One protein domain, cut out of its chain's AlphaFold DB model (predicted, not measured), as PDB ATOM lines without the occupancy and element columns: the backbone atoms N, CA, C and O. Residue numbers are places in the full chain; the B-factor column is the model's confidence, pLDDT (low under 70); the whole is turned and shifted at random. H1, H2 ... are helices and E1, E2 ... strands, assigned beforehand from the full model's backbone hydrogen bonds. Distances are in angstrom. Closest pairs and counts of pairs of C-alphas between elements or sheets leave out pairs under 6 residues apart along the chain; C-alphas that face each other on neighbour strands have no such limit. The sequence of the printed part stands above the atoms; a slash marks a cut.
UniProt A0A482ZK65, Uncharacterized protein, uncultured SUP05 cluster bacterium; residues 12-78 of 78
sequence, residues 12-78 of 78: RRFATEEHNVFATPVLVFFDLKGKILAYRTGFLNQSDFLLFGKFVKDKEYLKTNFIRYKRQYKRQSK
ATOM      1  N   ARG A  12     126.149  17.532 101.248       96.12
ATOM      2  CA  ARG A  12     125.388  16.335 100.880       96.12
ATOM      3  C   ARG A  12     123.885  16.569 101.025       96.12
ATOM      4  O   ARG A  12     123.172  16.361 100.055       96.12
ATOM      5  N   ARG A  13     123.423  17.033 102.193       97.50
ATOM      6  CA  ARG A  13     121.996  17.308 102.435       97.50
ATOM      7  C   ARG A  13     121.464  18.396 101.509       97.50
ATOM      8  O   ARG A  13     120.422  18.209 100.894       97.50
ATOM      9  N   PHE A  14     122.232  19.467 101.332       96.75
ATOM     10  CA  PHE A  14     121.907  20.529 100.384       96.75
ATOM     11  C   PHE A  14     121.697  19.983  98.961       96.75
ATOM     12  O   PHE A  14     120.705  20.293  98.310       96.75
ATOM     13  N   ALA A  15     122.589  19.116  98.478       95.81
ATOM     14  CA  ALA A  15     122.457  18.531  97.149       95.81
ATOM     15  C   ALA A  15     121.294  17.526  97.057       95.81
ATOM     16  O   ALA A  15     120.459  17.631  96.159       95.81
ATOM     17  N   THR A  16     121.221  16.545  97.960       95.88
ATOM     18  CA  THR A  16     120.292  15.411  97.821       95.88
ATOM     19  C   THR A  16     118.905  15.697  98.381       95.88
ATOM     20  O   THR A  16     117.921  15.409  97.713       95.88
ATOM     21  N   GLU A  17     118.814  16.255  99.588       96.38
ATOM     22  CA  GLU A  17     117.541  16.454 100.297       96.38
ATOM     23  C   GLU A  17     116.864  17.767  99.875       96.38
ATOM     24  O   GLU A  17     115.654  17.793  99.666       96.38
ATOM     25  N   GLU A  18     117.628  18.853  99.709       96.12
ATOM     26  CA  GLU A  18     117.064  20.174  99.373       96.12
ATOM     27  C   GLU A  18     116.890  20.376  97.853       96.12
ATOM     28  O   GLU A  18     115.974  21.076  97.417       96.12
ATOM     29  N   HIS A  19     117.742  19.750  97.031       95.69
ATOM     30  CA  HIS A  19     117.773  19.974  95.579       95.69
ATOM     31  C   HIS A  19     117.651  18.716  94.710       95.69
ATOM     32  O   HIS A  19     117.702  18.833  93.486       95.69
ATOM     33  N   ASN A  20     117.413  17.537  95.296       94.94
ATOM     34  CA  ASN A  20     117.138  16.289  94.568       94.94
ATOM     35  C   ASN A  20     118.210  15.912  93.522       94.94
ATOM     36  O   ASN A  20     117.911  15.393  92.439       94.94
ATOM     37  N   VAL A  21     119.481  16.166  93.839       95.81
ATOM     38  CA  VAL A  21     120.623  15.780  93.003       95.81
ATOM     39  C   VAL A  21     120.880  14.277  93.150       95.81
ATOM     40  O   VAL A  21     121.643  13.844  94.009       95.81
ATOM     41  N   PHE A  22     120.229  13.475  92.303       92.62
ATOM     42  CA  PHE A  22     120.381  12.007  92.273       92.62
ATOM     43  C   PHE A  22     121.174  11.477  91.073       92.62
ATOM     44  O   PHE A  22     121.547  10.310  91.043       92.62
ATOM     45  N   ALA A  23     121.443  12.321  90.079       94.19
ATOM     46  CA  ALA A  23     122.223  11.969  88.900       94.19
ATOM     47  C   ALA A  23     123.151  13.125  88.540       94.19
ATOM     48  O   ALA A  23     122.793  14.278  88.743       94.19
ATOM     49  N   THR A  24     124.330  12.826  87.997       91.88
ATOM     50  CA  THR A  24     125.376  13.823  87.742       91.88
ATOM     51  C   THR A  24     125.750  13.899  86.259       91.88
ATOM     52  O   THR A  24     125.816  12.858  85.604       91.88
ATOM     53  N   PRO A  25     126.055  15.097  85.724       95.19
ATOM     54  CA  PRO A  25     126.013  16.402  86.393       95.19
ATOM     55  C   PRO A  25     124.583  16.964  86.517       95.19
ATOM     56  O   PRO A  25     123.693  16.588  85.752       95.19
ATOM     57  N   VAL A  26     124.380  17.902  87.448       96.38
ATOM     58  CA  VAL A  26     123.173  18.745  87.526       96.38
ATOM     59  C   VAL A  26     123.571  20.200  87.337       96.38
ATOM     60  O   VAL A  26     124.502  20.686  87.974       96.38
ATOM     61  N   LEU A  27     122.840  20.890  86.470       96.12
ATOM     62  CA  LEU A  27     122.952  22.320  86.226       96.12
ATOM     63  C   LEU A  27     121.677  22.994  86.739       96.12
ATOM     64  O   LEU A  27     120.577  22.668  86.284       96.12
ATOM     65  N   VAL A  28     121.819  23.933  87.673       96.50
ATOM     66  CA  VAL A  28     120.690  24.656  88.274       96.50
ATOM     67  C   VAL A  28     120.968  26.150  88.264       96.50
ATOM     68  O   VAL A  28     122.053  26.583  88.646       96.50
ATOM     69  N   PHE A  29     119.974  26.931  87.853       97.31
ATOM     70  CA  PHE A  29     119.957  28.376  88.041       97.31
ATOM     71  C   PHE A  29     119.014  28.728  89.183       97.31
ATOM     72  O   PHE A  29     117.876  28.257  89.211       97.31
ATOM     73  N   PHE A  30     119.479  29.589  90.081       97.25
ATOM     74  CA  PHE A  30     118.705  30.124  91.194       97.25
ATOM     75  C   PHE A  30     118.476  31.624  91.013       97.25
ATOM     76  O   PHE A  30     119.268  32.302  90.354       97.25
ATOM     77  N   ASP A  31     117.400  32.146  91.596       96.00
ATOM     78  CA  ASP A  31     117.241  33.585  91.787       96.00
ATOM     79  C   ASP A  31     118.002  34.082  93.029       96.00
ATOM     80  O   ASP A  31     118.627  33.313  93.763       96.00
ATOM     81  N   LEU A  32     117.918  35.390  93.291       94.88
ATOM     82  CA  LEU A  32     118.562  36.028  94.446       94.88
ATOM     83  C   LEU A  32     118.012  35.558  95.804       94.88
ATOM     84  O   LEU A  32     118.603  35.860  96.835       94.88
ATOM     85  N   LYS A  33     116.881  34.846  95.817       95.00
ATOM     86  CA  LYS A  33     116.245  34.281  97.013       95.00
ATOM     87  C   LYS A  33     116.453  32.764  97.116       95.00
ATOM     88  O   LYS A  33     115.878  32.137  98.001       95.00
ATOM     89  N   GLY A  34     117.242  32.163  96.222       94.69
ATOM     90  CA  GLY A  34     117.496  30.723  96.198       94.69
ATOM     91  C   GLY A  34     116.374  29.879  95.586       94.69
ATOM     92  O   GLY A  34     116.380  28.657  95.741       94.69
ATOM     93  N   LYS A  35     115.408  30.481  94.881       95.44
ATOM     94  CA  LYS A  35     114.380  29.733  94.144       95.44
ATOM     95  C   LYS A  35     114.953  29.217  92.830       95.44
ATOM     96  O   LYS A  35     115.577  29.961  92.080       95.44
ATOM     97  N   ILE A  36     114.680  27.952  92.516       96.06
ATOM     98  CA  ILE A  36     115.063  27.332  91.244       96.06
ATOM     99  C   ILE A  36     114.330  28.026  90.087       96.06
ATOM    100  O   ILE A  36     113.099  28.020  90.026       96.06
ATOM    101  N   LEU A  37     115.097  28.587  89.152       97.25
ATOM    102  CA  LEU A  37     114.603  29.151  87.893       97.25
ATOM    103  C   LEU A  37     114.590  28.098  86.790       97.25
ATOM    104  O   LEU A  37     113.627  27.973  86.040       97.25
ATOM    105  N   ALA A  38     115.664  27.318  86.698       97.31
ATOM    106  CA  ALA A  38     115.771  26.236  85.738       97.31
ATOM    107  C   ALA A  38     116.647  25.116  86.294       97.31
ATOM    108  O   ALA A  38     117.675  25.373  86.917       97.31
ATOM    109  N   TYR A  39     116.241  23.874  86.034       96.06
ATOM    110  CA  TYR A  39     116.906  22.671  86.518       96.06
ATOM    111  C   TYR A  39     117.149  21.716  85.355       96.06
ATOM    112  O   TYR A  39     116.226  21.403  84.592       96.06
ATOM    113  N   ARG A  40     118.385  21.238  85.205       95.69
ATOM    114  CA  ARG A  40     118.750  20.285  84.162       95.69
ATOM    115  C   ARG A  40     119.688  19.212  84.692       95.69
ATOM    116  O   ARG A  40     120.812  19.494  85.084       95.69
ATOM    117  N   THR A  41     119.244  17.967  84.584       95.94
ATOM    118  CA  THR A  41     120.081  16.784  84.786       95.94
ATOM    119  C   THR A  41     120.759  16.369  83.480       95.94
ATOM    120  O   THR A  41     120.113  16.338  82.422       95.94
ATOM    121  N   GLY A  42     122.032  15.994  83.569       93.69
ATOM    122  CA  GLY A  42     122.841  15.446  82.484       93.69
ATOM    123  C   GLY A  42     123.715  16.479  81.772       93.69
ATOM    124  O   GLY A  42     123.513  17.689  81.877       93.69
ATOM    125  N   PHE A  43     124.692  15.972  81.023       94.19
ATOM    126  CA  PHE A  43     125.651  16.788  80.281       94.19
ATOM    127  C   PHE A  43     124.983  17.660  79.209       94.19
ATOM    128  O   PHE A  43     124.035  17.246  78.534       94.19
ATOM    129  N   LEU A  44     125.532  18.861  79.025       95.19
ATOM    130  CA  LEU A  44     125.270  19.751  77.898       95.19
ATOM    131  C   LEU A  44     126.601  20.054  77.206       95.19
ATOM    132  O   LEU A  44     127.616  20.233  77.874       95.19
ATOM    133  N   ASN A  45     126.595  20.132  75.876       95.75
ATOM    134  CA  ASN A  45     127.728  20.702  75.147       95.75
ATOM    135  C   ASN A  45     127.731  22.238  75.293       95.75
ATOM    136  O   ASN A  45     126.790  22.827  75.830       95.75
ATOM    137  N   GLN A  46     128.779  22.896  74.797       97.19
ATOM    138  CA  GLN A  46     128.943  24.347  74.929       97.19
ATOM    139  C   GLN A  46     127.748  25.141  74.378       97.19
ATOM    140  O   GLN A  46     127.249  26.047  75.045       97.19
ATOM    141  N   SER A  47     127.259  24.802  73.182       96.31
ATOM    142  CA  SER A  47     126.155  25.532  72.549       96.31
ATOM    143  C   SER A  47     124.833  25.343  73.296       96.31
ATOM    144  O   SER A  47     124.094  26.307  73.499       96.31
ATOM    145  N   ASP A  48     124.557  24.132  73.777       96.25
ATOM    146  CA  ASP A  48     123.378  23.846  74.587       96.25
ATOM    147  C   ASP A  48     123.449  24.520  75.964       96.25
ATOM    148  O   ASP A  48     122.422  24.973  76.466       96.25
ATOM    149  N   PHE A  49     124.635  24.621  76.571       97.06
ATOM    150  CA  PHE A  49     124.823  25.336  77.835       97.06
ATOM    151  C   PHE A  49     124.544  26.836  77.678       97.06
ATOM    152  O   PHE A  49     123.794  27.413  78.465       97.06
ATOM    153  N   LEU A  50     125.063  27.458  76.614       97.31
ATOM    154  CA  LEU A  50     124.766  28.859  76.297       97.31
ATOM    155  C   LEU A  50     123.274  29.076  76.018       97.31
ATOM    156  O   LEU A  50     122.690  30.055  76.486       97.31
ATOM    157  N   LEU A  51     122.627  28.139  75.318       97.56
ATOM    158  CA  LEU A  51     121.184  28.186  75.088       97.56
ATOM    159  C   LEU A  51     120.390  28.048  76.395       97.56
ATOM    160  O   LEU A  51     119.353  28.691  76.548       97.56
ATOM    161  N   PHE A  52     120.870  27.245  77.347       98.00
ATOM    162  CA  PHE A  52     120.263  27.125  78.671       98.00
ATOM    163  C   PHE A  52     120.381  28.428  79.470       98.00
ATOM    164  O   PHE A  52     119.404  28.866  80.076       98.00
ATOM    165  N   GLY A  53     121.526  29.110  79.387       97.75
ATOM    166  CA  GLY A  53     121.686  30.458  79.936       97.75
ATOM    167  C   GLY A  53     120.725  31.467  79.298       97.75
ATOM    168  O   GLY A  53     120.047  32.213  80.007       97.75
ATOM    169  N   LYS A  54     120.583  31.446  77.964       97.75
ATOM    170  CA  LYS A  54     119.619  32.293  77.241       97.75
ATOM    171  C   LYS A  54     118.175  32.026  77.679       97.75
ATOM    172  O   LYS A  54     117.444  32.972  77.942       97.75
ATOM    173  N   PHE A  55     117.794  30.759  77.831       98.25
ATOM    174  CA  PHE A  55     116.477  30.341  78.323       98.25
ATOM    175  C   PHE A  55     116.133  30.948  79.695       98.25
ATOM    176  O   PHE A  55     114.994  31.360  79.922       98.25
ATOM    177  N   VAL A  56     117.116  31.060  80.595       97.94
ATOM    178  CA  VAL A  56     116.937  31.725  81.896       97.94
ATOM    179  C   VAL A  56     116.898  33.245  81.753       97.94
ATOM    180  O   VAL A  56     115.989  33.877  82.293       97.94
ATOM    181  N   LYS A  57     117.834  33.829  80.992       97.81
ATOM    182  CA  LYS A  57     117.923  35.279  80.740       97.81
ATOM    183  C   LYS A  57     116.625  35.841  80.151       97.81
ATOM    184  O   LYS A  57     116.135  36.867  80.612       97.81
ATOM    185  N   ASP A  58     116.050  35.136  79.179       97.38
ATOM    186  CA  ASP A  58     114.823  35.529  78.473       97.38
ATOM    187  C   ASP A  58     113.542  35.144  79.249       97.38
ATOM    188  O   ASP A  58     112.430  35.377  78.780       97.38
ATOM    189  N   LYS A  59     113.674  34.566  80.455       97.69
ATOM    190  CA  LYS A  59     112.568  34.098  81.314       97.69
ATOM    191  C   LYS A  59     111.636  33.073  80.655       97.69
ATOM    192  O   LYS A  59     110.478  32.922  81.044       97.69
ATOM    193  N   GLU A  60     112.147  32.311  79.697       97.94
ATOM    194  CA  GLU A  60     111.377  31.299  78.964       97.94
ATOM    195  C   GLU A  60     110.978  30.105  79.849       97.94
ATOM    196  O   GLU A  60     109.987  29.426  79.573       97.94
ATOM    197  N   TYR A  61     111.669  29.908  80.978       96.81
ATOM    198  CA  TYR A  61     111.300  28.938  82.016       96.81
ATOM    199  C   TYR A  61     109.918  29.169  82.638       96.81
ATOM    200  O   TYR A  61     109.341  28.239  83.195       96.81
ATOM    201  N   LEU A  62     109.363  30.381  82.523       97.12
ATOM    202  CA  LEU A  62     107.997  30.681  82.962       97.12
ATOM    203  C   LEU A  62     106.932  30.134  82.002       97.12
ATOM    204  O   LEU A  62     105.776  29.991  82.391       97.12
ATOM    205  N   LYS A  63     107.302  29.845  80.750       97.25
ATOM    206  CA  LYS A  63     106.372  29.457  79.680       97.25
ATOM    207  C   LYS A  63     106.498  27.985  79.298       97.25
ATOM    208  O   LYS A  63     105.515  27.349  78.929       97.25
ATOM    209  N   THR A  64     107.715  27.441  79.314       96.81
ATOM    210  CA  THR A  64     108.001  26.091  78.808       96.81
ATOM    211  C   THR A  64     109.200  25.458  79.511       96.81
ATOM    212  O   THR A  64     109.911  26.107  80.269       96.81
ATOM    213  N   ASN A  65     109.457  24.175  79.242       96.06
ATOM    214  CA  ASN A  65     110.674  23.504  79.693       96.06
ATOM    215  C   ASN A  65     111.804  23.616  78.659       96.06
ATOM    216  O   ASN A  65     111.572  23.727  77.451       96.06
ATOM    217  N   PHE A  66     113.044  23.501  79.138       96.50
ATOM    218  CA  PHE A  66     114.233  23.680  78.309       96.50
ATOM    219  C   PHE A  66     114.312  22.709  77.118       96.50
ATOM    220  O   PHE A  66     114.768  23.092  76.044       96.50
ATOM    221  N   ILE A  67     113.833  21.465  77.255       95.19
ATOM    222  CA  ILE A  67     113.853  20.490  76.150       95.19
ATOM    223  C   ILE A  67     112.964  20.949  74.991       95.19
ATOM    224  O   ILE A  67     113.378  20.874  73.831       95.19
ATOM    225  N   ARG A  68     111.753  21.436  75.286       96.56
ATOM    226  CA  ARG A  68     110.840  21.979  74.269       96.56
ATOM    227  C   ARG A  68     111.405  23.254  73.649       96.56
ATOM    228  O   ARG A  68     111.449  23.339  72.424       96.56
ATOM    229  N   TYR A  69     111.908  24.171  74.474       97.19
ATOM    230  CA  TYR A  69     112.560  25.400  74.013       97.19
ATOM    231  C   TYR A  69     113.728  25.109  73.059       97.19
ATOM    232  O   TYR A  69     113.776  25.618  71.942       97.19
ATOM    233  N   LYS A  70     114.620  24.188  73.438       96.12
ATOM    234  CA  LYS A  70     115.750  23.755  72.609       96.12
ATOM    235  C   LYS A  70     115.307  23.194  71.257       96.12
ATOM    236  O   LYS A  70     115.926  23.485  70.236       96.12
ATOM    237  N   ARG A  71     114.244  22.382  71.227       95.94
ATOM    238  CA  ARG A  71     113.693  21.837  69.973       95.94
ATOM    239  C   ARG A  71     113.139  22.940  69.069       95.94
ATOM    240  O   ARG A  71     113.343  22.868  67.863       95.94
ATOM    241  N   GLN A  72     112.464  23.938  69.636       95.69
ATOM    242  CA  GLN A  72     111.951  25.089  68.886       95.69
ATOM    243  C   GLN A  72     113.090  25.948  68.332       95.69
ATOM    244  O   GLN A  72     113.089  26.248  67.142       95.69
ATOM    245  N   TYR A  73     114.103  26.243  69.151       94.75
ATOM    246  CA  TYR A  73     115.288  26.994  68.733       94.75
ATOM    247  C   TYR A  73     115.978  26.345  67.525       94.75
ATOM    248  O   TYR A  73     116.230  27.007  66.525       94.75
ATOM    249  N   LYS A  74     116.182  25.020  67.565       93.00
ATOM    250  CA  LYS A  74     116.779  24.264  66.448       93.00
ATOM    251  C   LYS A  74     115.944  24.263  65.165       93.00
ATOM    252  O   LYS A  74     116.502  24.040  64.100       93.00
ATOM    253  N   ARG A  75     114.619  24.430  65.260       92.81
ATOM    254  CA  ARG A  75     113.734  24.526  64.087       92.81
ATOM    255  C   ARG A  75     113.787  25.907  63.442       92.81
ATOM    256  O   ARG A  75     113.641  25.984  62.238       92.81
ATOM    257  N   GLN A  76     113.965  26.958  64.239       87.44
ATOM    258  CA  GLN A  76     114.060  28.340  63.754       87.44
ATOM    259  C   GLN A  76     115.438  28.662  63.172       87.44
ATOM    260  O   GLN A  76     115.554  29.521  62.311       87.44
ATOM    261  N   SER A  77     116.486  27.994  63.656       78.88
ATOM    262  CA  SER A  77     117.857  28.155  63.161       78.88
ATOM    263  C   SER A  77     118.161  27.318  61.910       78.88
ATOM    264  O   SER A  77     119.335  27.106  61.611       78.88
ATOM    265  N   LYS A  78     117.140  26.742  61.275       58.91
ATOM    266  CA  LYS A  78     117.250  25.855  60.117       58.91
ATOM    267  C   LYS A  78     116.536  26.502  58.945       58.91
ATOM    268  O   LYS A  78     117.077  26.383  57.830       58.91
TER     269      LYS A  78
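This is residues 12 to 78 of the 78 residues of an uncharacterized protein of uncultured SUP05 cluster bacterium (UniProt A0A482ZK65). An antiparallel hairpin of two strands, E1 and E2, stands in the middle of an elongated model, with the short helix H1 toward one end and the helices H2 and H3 toward the other. H2 stands next to the hairpin and runs roughly along its strands, while H3 is turned across H2 and reaches to the far end. The printed part has 67 residues, with three named helices and two named strands in the order H1, E1, E2, H2, H3, and its class is mixed, helices and strands. It is only just compact, close to loose, with a radius of gyration of the C-alphas of 12.9 A and spans of 43 by 24 by 17 A.

H1, residues 12 to 18, begins at C-alpha 12 (125.388, 16.335, 100.880). E1 is residues 26 to 30, 12.8 A long, and E2 is residues 36 to 41, 13.3 A long. H2, residues 46 to 57, measures 16.6 A. H3, residues 66 to 76, measures 15.3 A and ends at C-alpha 76 (114.060, 28.340, 63.754).

H1 and E2 are apart. E1 and E2 form a hairpin, at 174 degrees between directions; N 27 and O 40 are 2.8 A apart, within hydrogen-bond range. The closest C-alphas of E2 and H2, those of Ala 38 and Val 56, are 6.8 A apart. H2 and H3 touch, about perpendicular at 73 degrees, closest at the C-alphas of Phe 52 and Phe 66, 7.0 A. E2 and H3 are only just apart, at 8.0 A. Every O i to N i+4 pair is within hydrogen-bond range in H2 and H3; in H1, 2 of 3 are.

The C-alphas farthest apart, of Arg 13 and Lys 78, are 43.4 A apart. The printed part has no cut and no long link. Only residue 78, the chain's last, has a pLDDT under 70.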